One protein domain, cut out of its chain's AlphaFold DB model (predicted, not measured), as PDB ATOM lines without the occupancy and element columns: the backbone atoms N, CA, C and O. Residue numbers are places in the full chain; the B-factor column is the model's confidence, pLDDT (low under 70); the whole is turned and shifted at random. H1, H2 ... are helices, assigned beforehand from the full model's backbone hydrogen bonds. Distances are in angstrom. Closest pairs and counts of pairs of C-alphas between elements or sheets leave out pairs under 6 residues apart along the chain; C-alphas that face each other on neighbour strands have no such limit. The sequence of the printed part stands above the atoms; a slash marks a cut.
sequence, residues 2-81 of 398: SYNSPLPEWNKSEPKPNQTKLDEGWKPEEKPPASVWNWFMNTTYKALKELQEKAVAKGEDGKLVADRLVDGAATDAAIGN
ATOM      1  N   SER A   2     144.749 128.277 161.030       55.34
ATOM      2  CA  SER A   2     144.767 126.805 161.006       55.34
ATOM      3  C   SER A   2     143.485 126.289 160.347       55.34
ATOM      4  O   SER A   2     142.399 126.759 160.686       55.34
ATOM      5  N   TYR A   3     143.589 125.364 159.391       63.34
ATOM      6  CA  TYR A   3     142.420 124.802 158.708       63.34
ATOM      7  C   TYR A   3     141.869 123.617 159.516       63.34
ATOM      8  O   TYR A   3     142.349 122.496 159.387       63.34
ATOM      9  N   ASN A   4     140.875 123.890 160.368       67.81
ATOM     10  CA  ASN A   4     140.374 122.959 161.390       67.81
ATOM     11  C   ASN A   4     139.137 122.140 160.958       67.81
ATOM     12  O   ASN A   4     138.461 121.557 161.807       67.81
ATOM     13  N   SER A   5     138.787 122.115 159.668       77.75
ATOM     14  CA  SER A   5     137.646 121.324 159.184       77.75
ATOM     15  C   SER A   5     137.922 119.820 159.335       77.75
ATOM     16  O   SER A   5     139.011 119.382 158.953       77.75
ATOM     17  N   PRO A   6     136.965 119.011 159.832       81.00
ATOM     18  CA  PRO A   6     137.149 117.567 159.934       81.00
ATOM     19  C   PRO A   6     137.340 116.959 158.540       81.00
ATOM     20  O   PRO A   6     136.555 117.213 157.624       81.00
ATOM     21  N   LEU A   7     138.394 116.160 158.377       84.31
ATOM     22  CA  LEU A   7     138.662 115.454 157.128       84.31
ATOM     23  C   LEU A   7     137.773 114.208 157.002       84.31
ATOM     24  O   LEU A   7     137.469 113.572 158.013       84.31
ATOM     25  N   PRO A   8     137.396 113.803 155.774       84.69
ATOM     26  CA  PRO A   8     136.750 112.517 155.547       84.69
ATOM     27  C   PRO A   8     137.752 111.386 155.823       84.69
ATOM     28  O   PRO A   8     138.596 111.066 154.984       84.69
ATOM     29  N   GLU A   9     137.683 110.795 157.016       89.88
ATOM     30  CA  GLU A   9     138.596 109.725 157.418       89.88
ATOM     31  C   GLU A   9     138.382 108.454 156.590       89.88
ATOM     32  O   GLU A   9     137.363 107.773 156.705       89.88
ATOM     33  N   TRP A  10     139.383 108.086 155.787       91.44
ATOM     34  CA  TRP A  10     139.364 106.852 155.007       91.44
ATOM     35  C   TRP A  10     140.574 105.988 155.341       91.44
ATOM     36  O   TRP A  10     141.627 106.100 154.722       91.44
ATOM     37  N   ASN A  11     140.448 105.108 156.336       90.75
ATOM     38  CA  ASN A  11     141.587 104.351 156.872       90.75
ATOM     39  C   ASN A  11     141.952 103.084 156.069       90.75
ATOM     40  O   ASN A  11     143.054 102.556 156.228       90.75
ATOM     41  N   LYS A  12     141.073 102.604 155.177       90.25
ATOM     42  CA  LYS A  12     141.303 101.380 154.395       90.25
ATOM     43  C   LYS A  12     142.357 101.593 153.297       90.25
ATOM     44  O   LYS A  12     142.066 102.179 152.259       90.25
ATOM     45  N   SER A  13     143.567 101.086 153.529       89.31
ATOM     46  CA  SER A  13     144.682 101.104 152.574       89.31
ATOM     47  C   SER A  13     144.628  99.891 151.640       89.31
ATOM     48  O   SER A  13     144.437  98.770 152.097       89.31
ATOM     49  N   GLU A  14     144.842 100.115 150.347       91.31
ATOM     50  CA  GLU A  14     144.868  99.098 149.283       91.31
ATOM     51  C   GLU A  14     146.062  99.383 148.343       91.31
ATOM     52  O   GLU A  14     146.610 100.492 148.395       91.31
ATOM     53  N   PRO A  15     146.516  98.431 147.505       86.69
ATOM     54  CA  PRO A  15     147.658  98.644 146.612       86.69
ATOM     55  C   PRO A  15     147.423  99.750 145.569       86.69
ATOM     56  O   PRO A  15     146.329  99.872 145.014       86.69
ATOM     57  N   LYS A  16     148.480 100.508 145.240       88.88
ATOM     58  CA  LYS A  16     148.475 101.453 144.108       88.88
ATOM     59  C   LYS A  16     148.183 100.683 142.801       88.88
ATOM     60  O   LYS A  16     148.814  99.647 142.581       88.88
ATOM     61  N   PRO A  17     147.287 101.170 141.917       87.00
ATOM     62  CA  PRO A  17     147.084 100.583 140.591       87.00
ATOM     63  C   PRO A  17     148.374 100.564 139.759       87.00
ATOM     64  O   PRO A  17     149.288 101.359 139.992       87.00
ATOM     65  N   ASN A  18     148.447  99.685 138.753       87.50
ATOM     66  CA  ASN A  18     149.576  99.700 137.821       87.50
ATOM     67  C   ASN A  18     149.638 101.035 137.050       87.50
ATOM     68  O   ASN A  18     148.628 101.725 136.895       87.50
ATOM     69  N   GLN A  19     150.835 101.417 136.598       88.25
ATOM     70  CA  GLN A  19     151.050 102.754 136.038       88.25
ATOM     71  C   GLN A  19     150.220 102.976 134.762       88.25
ATOM     72  O   GLN A  19     149.523 103.976 134.673       88.25
ATOM     73  N   THR A  20     150.134 101.980 133.874       87.00
ATOM     74  CA  THR A  20     149.288 102.024 132.668       87.00
ATOM     75  C   THR A  20     147.821 102.358 132.967       87.00
ATOM     76  O   THR A  20     147.228 103.160 132.256       87.00
ATOM     77  N   LYS A  21     147.215 101.807 134.032       86.50
ATOM     78  CA  LYS A  21     145.818 102.119 134.397       86.50
ATOM     79  C   LYS A  21     145.662 103.505 135.042       86.50
ATOM     80  O   LYS A  21     144.560 104.047 135.022       86.50
ATOM     81  N   LEU A  22     146.731 104.085 135.590       85.69
ATOM     82  CA  LEU A  22     146.745 105.486 136.033       85.69
ATOM     83  C   LEU A  22     146.896 106.455 134.853       85.69
ATOM     84  O   LEU A  22     146.292 107.522 134.889       85.69
ATOM     85  N   ASP A  23     147.652 106.066 133.826       88.38
ATOM     86  CA  ASP A  23     147.913 106.891 132.643       88.38
ATOM     87  C   ASP A  23     146.737 106.860 131.641       88.38
ATOM     88  O   ASP A  23     146.332 107.900 131.128       88.38
ATOM     89  N   GLU A  24     146.152 105.681 131.378       86.62
ATOM     90  CA  GLU A  24     145.029 105.499 130.434       86.62
ATOM     91  C   GLU A  24     143.637 105.693 131.064       86.62
ATOM     92  O   GLU A  24     142.654 105.907 130.352       86.62
ATOM     93  N   GLY A  25     143.525 105.572 132.390       83.88
ATOM     94  CA  GLY A  25     142.252 105.621 133.107       83.88
ATOM     95  C   GLY A  25     141.310 104.431 132.846       83.88
ATOM     96  O   GLY A  25     141.696 103.358 132.367       83.88
ATOM     97  N   TRP A  26     140.041 104.613 133.218       83.44
ATOM     98  CA  TRP A  26     138.970 103.630 133.017       83.44
ATOM     99  C   TRP A  26     138.214 103.928 131.722       83.44
ATOM    100  O   TRP A  26     137.779 105.059 131.502       83.44
ATOM    101  N   LYS A  27     138.062 102.916 130.864       84.69
ATOM    102  CA  LYS A  27     137.344 103.042 129.584       84.69
ATOM    103  C   LYS A  27     135.823 103.104 129.826       84.69
ATOM    104  O   LYS A  27     135.382 102.639 130.875       84.69
ATOM    105  N   PRO A  28     135.006 103.625 128.885       81.12
ATOM    106  CA  PRO A  28     133.584 103.934 129.124       81.12
ATOM    107  C   PRO A  28     132.692 102.794 129.653       81.12
ATOM    108  O   PRO A  28     131.639 103.070 130.220       81.12
ATOM    109  N   GLU A  29     133.102 101.534 129.490       83.56
ATOM    110  CA  GLU A  29     132.374 100.346 129.963       83.56
ATOM    111  C   GLU A  29     133.067  99.624 131.139       83.56
ATOM    112  O   GLU A  29     132.501  98.703 131.731       83.56
ATOM    113  N   GLU A  30     134.279 100.036 131.525       83.94
ATOM    114  CA  GLU A  30     134.991  99.456 132.664       83.94
ATOM    115  C   GLU A  30     134.548 100.110 133.982       83.94
ATOM    116  O   GLU A  30     134.495 101.333 134.110       83.94
ATOM    117  N   LYS A  31     134.308  99.297 135.017       81.38
ATOM    118  CA  LYS A  31     134.017  99.794 136.370       81.38
ATOM    119  C   LYS A  31     135.270  99.702 137.252       81.38
ATOM    120  O   LYS A  31     135.824  98.607 137.363       81.38
ATOM    121  N   PRO A  32     135.701 100.791 137.918       82.50
ATOM    122  CA  PRO A  32     136.846 100.759 138.824       82.50
ATOM    123  C   PRO A  32     136.615  99.779 139.990       82.50
ATOM    124  O   PRO A  32     135.621  99.916 140.709       82.50
ATOM    125  N   PRO A  33     137.530  98.820 140.238       85.94
ATOM    126  CA  PRO A  33     137.476  97.952 141.405       85.94
ATOM    127  C   PRO A  33     137.517  98.744 142.712       85.94
ATOM    128  O   PRO A  33     138.196  99.769 142.823       85.94
ATOM    129  N   ALA A  34     136.856  98.218 143.744       86.62
ATOM    130  CA  ALA A  34     136.812  98.855 145.058       86.62
ATOM    131  C   ALA A  34     138.209  99.076 145.672       86.62
ATOM    132  O   ALA A  34     138.389 100.028 146.426       86.62
ATOM    133  N   SER A  35     139.207  98.244 145.351       87.75
ATOM    134  CA  SER A  35     140.596  98.432 145.798       87.75
ATOM    135  C   SER A  35     141.195  99.753 145.304       87.75
ATOM    136  O   SER A  35     141.821 100.471 146.078       87.75
ATOM    137  N   VAL A  36     140.926 100.135 144.052       86.69
ATOM    138  CA  VAL A  36     141.430 101.374 143.442       86.69
ATOM    139  C   VAL A  36     140.795 102.610 144.078       86.69
ATOM    140  O   VAL A  36     141.499 103.565 144.405       86.69
ATOM    141  N   TRP A  37     139.483 102.568 144.329       89.44
ATOM    142  CA  TRP A  37     138.785 103.639 145.049       89.44
ATOM    143  C   TRP A  37     139.259 103.783 146.497       89.44
ATOM    144  O   TRP A  37     139.501 104.898 146.950       89.44
ATOM    145  N   ASN A  38     139.444 102.669 147.208       91.44
ATOM    146  CA  ASN A  38     139.991 102.673 148.565       91.44
ATOM    147  C   ASN A  38     141.412 103.255 148.603       91.44
ATOM    148  O   ASN A  38     141.689 104.106 149.445       91.44
ATOM    149  N   TRP A  39     142.288 102.858 147.671       91.62
ATOM    150  CA  TRP A  39     143.630 103.432 147.539       91.62
ATOM    151  C   TRP A  39     143.581 104.948 147.309       91.62
ATOM    152  O   TRP A  39     144.265 105.689 148.018       91.62
ATOM    153  N   PHE A  40     142.751 105.421 146.371       91.50
ATOM    154  CA  PHE A  40     142.614 106.849 146.081       91.50
ATOM    155  C   PHE A  40     142.112 107.634 147.302       91.50
ATOM    156  O   PHE A  40     142.754 108.600 147.711       91.50
ATOM    157  N   MET A  41     141.020 107.194 147.934       93.56
ATOM    158  CA  MET A  41     140.444 107.889 149.093       93.56
ATOM    159  C   MET A  41     141.391 107.882 150.303       93.56
ATOM    160  O   MET A  41     141.570 108.919 150.938       93.56
ATOM    161  N   ASN A  42     142.068 106.761 150.588       93.56
ATOM    162  CA  ASN A  42     143.069 106.675 151.658       93.56
ATOM    163  C   ASN A  42     144.282 107.579 151.405       93.56
ATOM    164  O   ASN A  42     144.769 108.223 152.333       93.56
ATOM    165  N   THR A  43     144.764 107.634 150.161       91.69
ATOM    166  CA  THR A  43     145.924 108.452 149.782       91.69
ATOM    167  C   THR A  43     145.580 109.939 149.855       91.69
ATOM    168  O   THR A  43     146.330 110.702 150.459       91.69
ATOM    169  N   THR A  44     144.416 110.342 149.337       92.88
ATOM    170  CA  THR A  44     143.921 111.723 149.424       92.88
ATOM    171  C   THR A  44     143.673 112.146 150.874       92.88
ATOM    172  O   THR A  44     144.123 113.219 151.269       92.88
ATOM    173  N   TYR A  45     143.048 111.301 151.705       92.25
ATOM    174  CA  TYR A  45     142.885 111.570 153.141       92.25
ATOM    175  C   TYR A  45     144.236 111.781 153.839       92.25
ATOM    176  O   TYR A  45     144.419 112.789 154.520       92.25
ATOM    177  N   LYS A  46     145.207 110.880 153.630       90.25
ATOM    178  CA  LYS A  46     146.554 110.998 154.215       90.25
ATOM    179  C   LYS A  46     147.276 112.267 153.762       90.25
ATOM    180  O   LYS A  46     147.845 112.947 154.606       90.25
ATOM    181  N   ALA A  47     147.213 112.613 152.475       88.25
ATOM    182  CA  ALA A  47     147.834 113.826 151.946       88.25
ATOM    183  C   ALA A  47     147.196 115.104 152.523       88.25
ATOM    184  O   ALA A  47     147.906 116.027 152.911       88.25
ATOM    185  N   LEU A  48     145.864 115.152 152.640       87.88
ATOM    186  CA  LEU A  48     145.159 116.282 153.256       87.88
ATOM    187  C   LEU A  48     145.426 116.385 154.762       87.88
ATOM    188  O   LEU A  48     145.564 117.495 155.273       87.88
ATOM    189  N   LYS A  49     145.546 115.252 155.463       86.12
ATOM    190  CA  LYS A  49     145.917 115.203 156.882       86.12
ATOM    191  C   LYS A  49     147.347 115.682 157.104       86.12
ATOM    192  O   LYS A  49     147.568 116.558 157.930       86.12
ATOM    193  N   GLU A  50     148.292 115.186 156.310       82.62
ATOM    194  CA  GLU A  50     149.679 115.647 156.317       82.62
ATOM    195  C   GLU A  50     149.768 117.156 156.040       82.62
ATOM    196  O   GLU A  50     150.517 117.860 156.717       82.62
ATOM    197  N   LEU A  51     148.979 117.676 155.095       80.56
ATOM    198  CA  LEU A  51     148.898 119.111 154.827       80.56
ATOM    199  C   LEU A  51     148.288 119.890 156.002       80.56
ATOM    200  O   LEU A  51     148.861 120.908 156.374       80.56
ATOM    201  N   GLN A  52     147.197 119.434 156.626       79.44
ATOM    202  CA  GLN A  52     146.642 120.080 157.829       79.44
ATOM    203  C   GLN A  52     147.658 120.112 158.984       79.44
ATOM    204  O   GLN A  52     147.856 121.160 159.599       79.44
ATOM    205  N   GLU A  53     148.337 118.993 159.247       74.31
ATOM    206  CA  GLU A  53     149.333 118.857 160.317       74.31
ATOM    207  C   GLU A  53     150.597 119.698 160.044       74.31
ATOM    208  O   GLU A  53     151.143 120.315 160.962       74.31
ATOM    209  N   LYS A  54     151.058 119.784 158.786       69.38
ATOM    210  CA  LYS A  54     152.298 120.497 158.408       69.38
ATOM    211  C   LYS A  54     152.104 121.959 157.983       69.38
ATOM    212  O   LYS A  54     153.071 122.723 158.035       69.38
ATOM    213  N   ALA A  55     150.889 122.407 157.646       65.81
ATOM    214  CA  ALA A  55     150.582 123.809 157.294       65.81
ATOM    215  C   ALA A  55     150.814 124.816 158.443       65.81
ATOM    216  O   ALA A  55     150.747 126.036 158.263       65.81
ATOM    217  N   VAL A  56     151.135 124.328 159.642       56.94
ATOM    218  CA  VAL A  56     151.578 125.151 160.772       56.94
ATOM    219  C   VAL A  56     152.950 125.807 160.508       56.94
ATOM    220  O   VAL A  56     153.227 126.863 161.069       56.94
ATOM    221  N   ALA A  57     153.794 125.246 159.630       55.41
ATOM    222  CA  ALA A  57     155.240 125.493 159.665       55.41
ATOM    223  C   ALA A  57     155.779 126.810 159.057       55.41
ATOM    224  O   ALA A  57     156.817 127.274 159.528       55.41
ATOM    225  N   LYS A  58     155.177 127.408 158.012       53.28
ATOM    226  CA  LYS A  58     155.734 128.607 157.329       53.28
ATOM    227  C   LYS A  58     154.654 129.555 156.791       53.28
ATOM    228  O   LYS A  58     153.564 129.108 156.451       53.28
ATOM    229  N   GLY A  59     154.961 130.855 156.732       55.50
ATOM    230  CA  GLY A  59     154.245 131.815 155.879       55.50
ATOM    231  C   GLY A  59     154.733 131.732 154.427       55.50
ATOM    232  O   GLY A  59     155.797 131.161 154.175       55.50
ATOM    233  N   GLU A  60     153.976 132.298 153.485       54.38
ATOM    234  CA  GLU A  60     154.200 132.132 152.032       54.38
ATOM    235  C   GLU A  60     155.583 132.629 151.553       54.38
ATOM    236  O   GLU A  60     156.175 132.031 150.661       54.38
ATOM    237  N   ASP A  61     156.167 133.621 152.232       56.69
ATOM    238  CA  ASP A  61     157.505 134.171 151.949       56.69
ATOM    239  C   ASP A  61     158.676 133.372 152.569       56.69
ATOM    240  O   ASP A  61     159.829 133.807 152.520       56.69
ATOM    241  N   GLY A  62     158.406 132.290 153.306       56.56
ATOM    242  CA  GLY A  62     159.393 131.650 154.190       56.56
ATOM    243  C   GLY A  62     159.766 132.476 155.435       56.56
ATOM    244  O   GLY A  62     160.543 132.012 156.269       56.56
ATOM    245  N   LYS A  63     159.188 133.674 155.588       58.50
ATOM    246  CA  LYS A  63     159.284 134.529 156.779       58.50
ATOM    247  C   LYS A  63     158.293 134.072 157.854       58.50
ATOM    248  O   LYS A  63     157.223 133.537 157.553       58.50
ATOM    249  N   LEU A  64     158.629 134.344 159.112       62.41
ATOM    250  CA  LEU A  64     157.669 134.292 160.214       62.41
ATOM    251  C   LEU A  64     156.788 135.548 160.147       62.41
ATOM    252  O   LEU A  64     157.304 136.659 160.042       62.41
ATOM    253  N   VAL A  65     155.467 135.370 160.178       62.75
ATOM    254  CA  VAL A  65     154.498 136.478 160.255       62.75
ATOM    255  C   VAL A  65     154.311 136.916 161.710       62.75
ATOM    256  O   VAL A  65     154.428 136.083 162.609       62.75
ATOM    257  N   ALA A  66     154.021 138.200 161.940       59.88
ATOM    258  CA  ALA A  66     153.992 138.803 163.279       59.88
ATOM    259  C   ALA A  66     153.084 138.041 164.264       59.88
ATOM    260  O   ALA A  66     153.542 137.667 165.337       59.88
ATOM    261  N   ASP A  67     151.869 137.676 163.846       59.12
ATOM    262  CA  ASP A  67     150.884 136.912 164.637       59.12
ATOM    263  C   ASP A  67     151.362 135.511 165.085       59.12
ATOM    264  O   ASP A  67     150.673 134.821 165.836       59.12
ATOM    265  N   ARG A  68     152.508 135.041 164.573       62.59
ATOM    266  CA  ARG A  68     153.127 133.746 164.899       62.59
ATOM    267  C   ARG A  68     154.446 133.874 165.665       62.59
ATOM    268  O   ARG A  68     154.996 132.855 166.080       62.59
ATOM    269  N   LEU A  69     154.933 135.092 165.889       68.44
ATOM    270  CA  LEU A  69     155.954 135.384 166.888       68.44
ATOM    271  C   LEU A  69     155.232 135.736 168.190       68.44
ATOM    272  O   LEU A  69     154.863 136.885 168.411       68.44
ATOM    273  N   VAL A  70     155.011 134.734 169.048       71.12
ATOM    274  CA  VAL A  70     154.604 135.017 170.432       71.12
ATOM    275  C   VAL A  70     155.710 135.807 171.129       71.12
ATOM    276  O   VAL A  70     156.890 135.647 170.802       71.12
ATOM    277  N   ASP A  71     155.337 136.665 172.077       73.81
ATOM    278  CA  ASP A  71     156.319 137.468 172.799       73.81
ATOM    279  C   ASP A  71     157.352 136.562 173.497       73.81
ATOM    280  O   ASP A  71     157.023 135.494 174.018       73.81
ATOM    281  N   GLY A  72     158.628 136.939 173.413       77.62
ATOM    282  CA  GLY A  72     159.755 136.114 173.864       77.62
ATOM    283  C   GLY A  72     160.135 134.901 172.990       77.62
ATOM    284  O   GLY A  72     161.094 134.212 173.333       77.62
ATOM    285  N   ALA A  73     159.476 134.621 171.853       78.81
ATOM    286  CA  ALA A  73     159.816 133.462 171.003       78.81
ATOM    287  C   ALA A  73     161.253 133.493 170.440       78.81
ATOM    288  O   ALA A  73     161.888 132.448 170.268       78.81
ATOM    289  N   ALA A  74     161.780 134.687 170.158       81.31
ATOM    290  CA  ALA A  74     163.129 134.902 169.637       81.31
ATOM    291  C   ALA A  74     164.188 134.871 170.758       81.31
ATOM    292  O   ALA A  74     164.890 135.849 170.995       81.31
ATOM    293  N   THR A  75     164.285 133.742 171.463       84.25
ATOM    294  CA  THR A  75     165.306 133.526 172.503       84.25
ATOM    295  C   THR A  75     166.717 133.432 171.912       84.25
ATOM    296  O   THR A  75     166.894 133.013 170.764       84.25
ATOM    297  N   ASP A  76     167.743 133.712 172.722       83.25
ATOM    298  CA  ASP A  76     169.152 133.559 172.323       83.25
ATOM    299  C   ASP A  76     169.473 132.149 171.802       83.25
ATOM    300  O   ASP A  76     170.266 131.993 170.875       83.25
ATOM    301  N   ALA A  77     168.817 131.112 172.336       86.31
ATOM    302  CA  ALA A  77     168.969 129.734 171.870       86.31
ATOM    303  C   ALA A  77     168.373 129.510 170.467       86.31
ATOM    304  O   ALA A  77     168.957 128.783 169.664       86.31
ATOM    305  N   ALA A  78     167.242 130.152 170.152       82.75
ATOM    306  CA  ALA A  78     166.619 130.099 168.828       82.75
ATOM    307  C   ALA A  78     167.403 130.909 167.778       82.75
ATOM    308  O   ALA A  78     167.431 130.546 166.602       82.75
ATOM    309  N   ILE A  79     168.067 131.991 168.198       84.12
ATOM    310  CA  ILE A  79     168.955 132.794 167.345       84.12
ATOM    311  C   ILE A  79     170.302 132.074 167.147       84.12
ATOM    312  O   ILE A  79     170.840 132.051 166.034       84.12
ATOM    313  N   GLY A  80     170.832 131.458 168.203       87.44
ATOM    314  CA  GLY A  80     172.099 130.735 168.247       87.44
ATOM    315  C   GLY A  80     173.337 131.638 168.341       87.44
ATOM    316  O   GLY A  80     173.294 132.837 168.064       87.44
ATOM    317  N   ASN A  81     174.479 131.034 168.673       90.88
ATOM    318  CA  ASN A  81     175.757 131.737 168.842       90.88
ATOM    319  C   ASN A  81     176.203 132.495 167.574       90.88
ATOM    320  O   ASN A  81     175.912 132.092 166.443       90.88
TER     321      ASN A  81
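What this domain is: This is residues 2 to 81 of the 398 residues of an uncharacterized protein of Brevibacillus sp. AG162 (UniProt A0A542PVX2). There is little regular structure: one long helix, H2, with residues 2 to 17 running loosely beside it and mostly unnamed chain trailing beyond both its ends. A loop with the short H1, residues 18 to 32, sticks out at one end, and residues 60 to 67 and 69 to 81, with the tiny H3, stick out at the other. The 80 printed residues hold three named helices, H1, H2, H3 along the chain, and no named strand; 31 residues are in them, all helix. The whole is an extended rod, radius of gyration of the C-alphas 20.6 A, spanning 63 by 26 by 20 A.

How they stand to each other: H2, residues 34 to 54, is apart from H1, residues 19 to 24, and from H3, residues 76 to 79. H1 and H3 are apart too. In H1 and H2 every O i to N i+4 pair is within hydrogen-bond range; H3 is too short for one.

Where its parts are: H2 is 29.8 A long, from C-alpha 34 at (136.812, 98.855, 145.058) to C-alpha 54 at (152.298, 120.497, 158.408). H1 measures 8.7 A and H3 5.0 A between first and last C-alphas.

The domain as a whole: The farthest C-alphas, Glu 29 and Asn 81, are 66.2 A apart. The printed part has no cut; the link H2 to H3 is long. Residues 2 to 4 and 54 to 69 have pLDDT under 70.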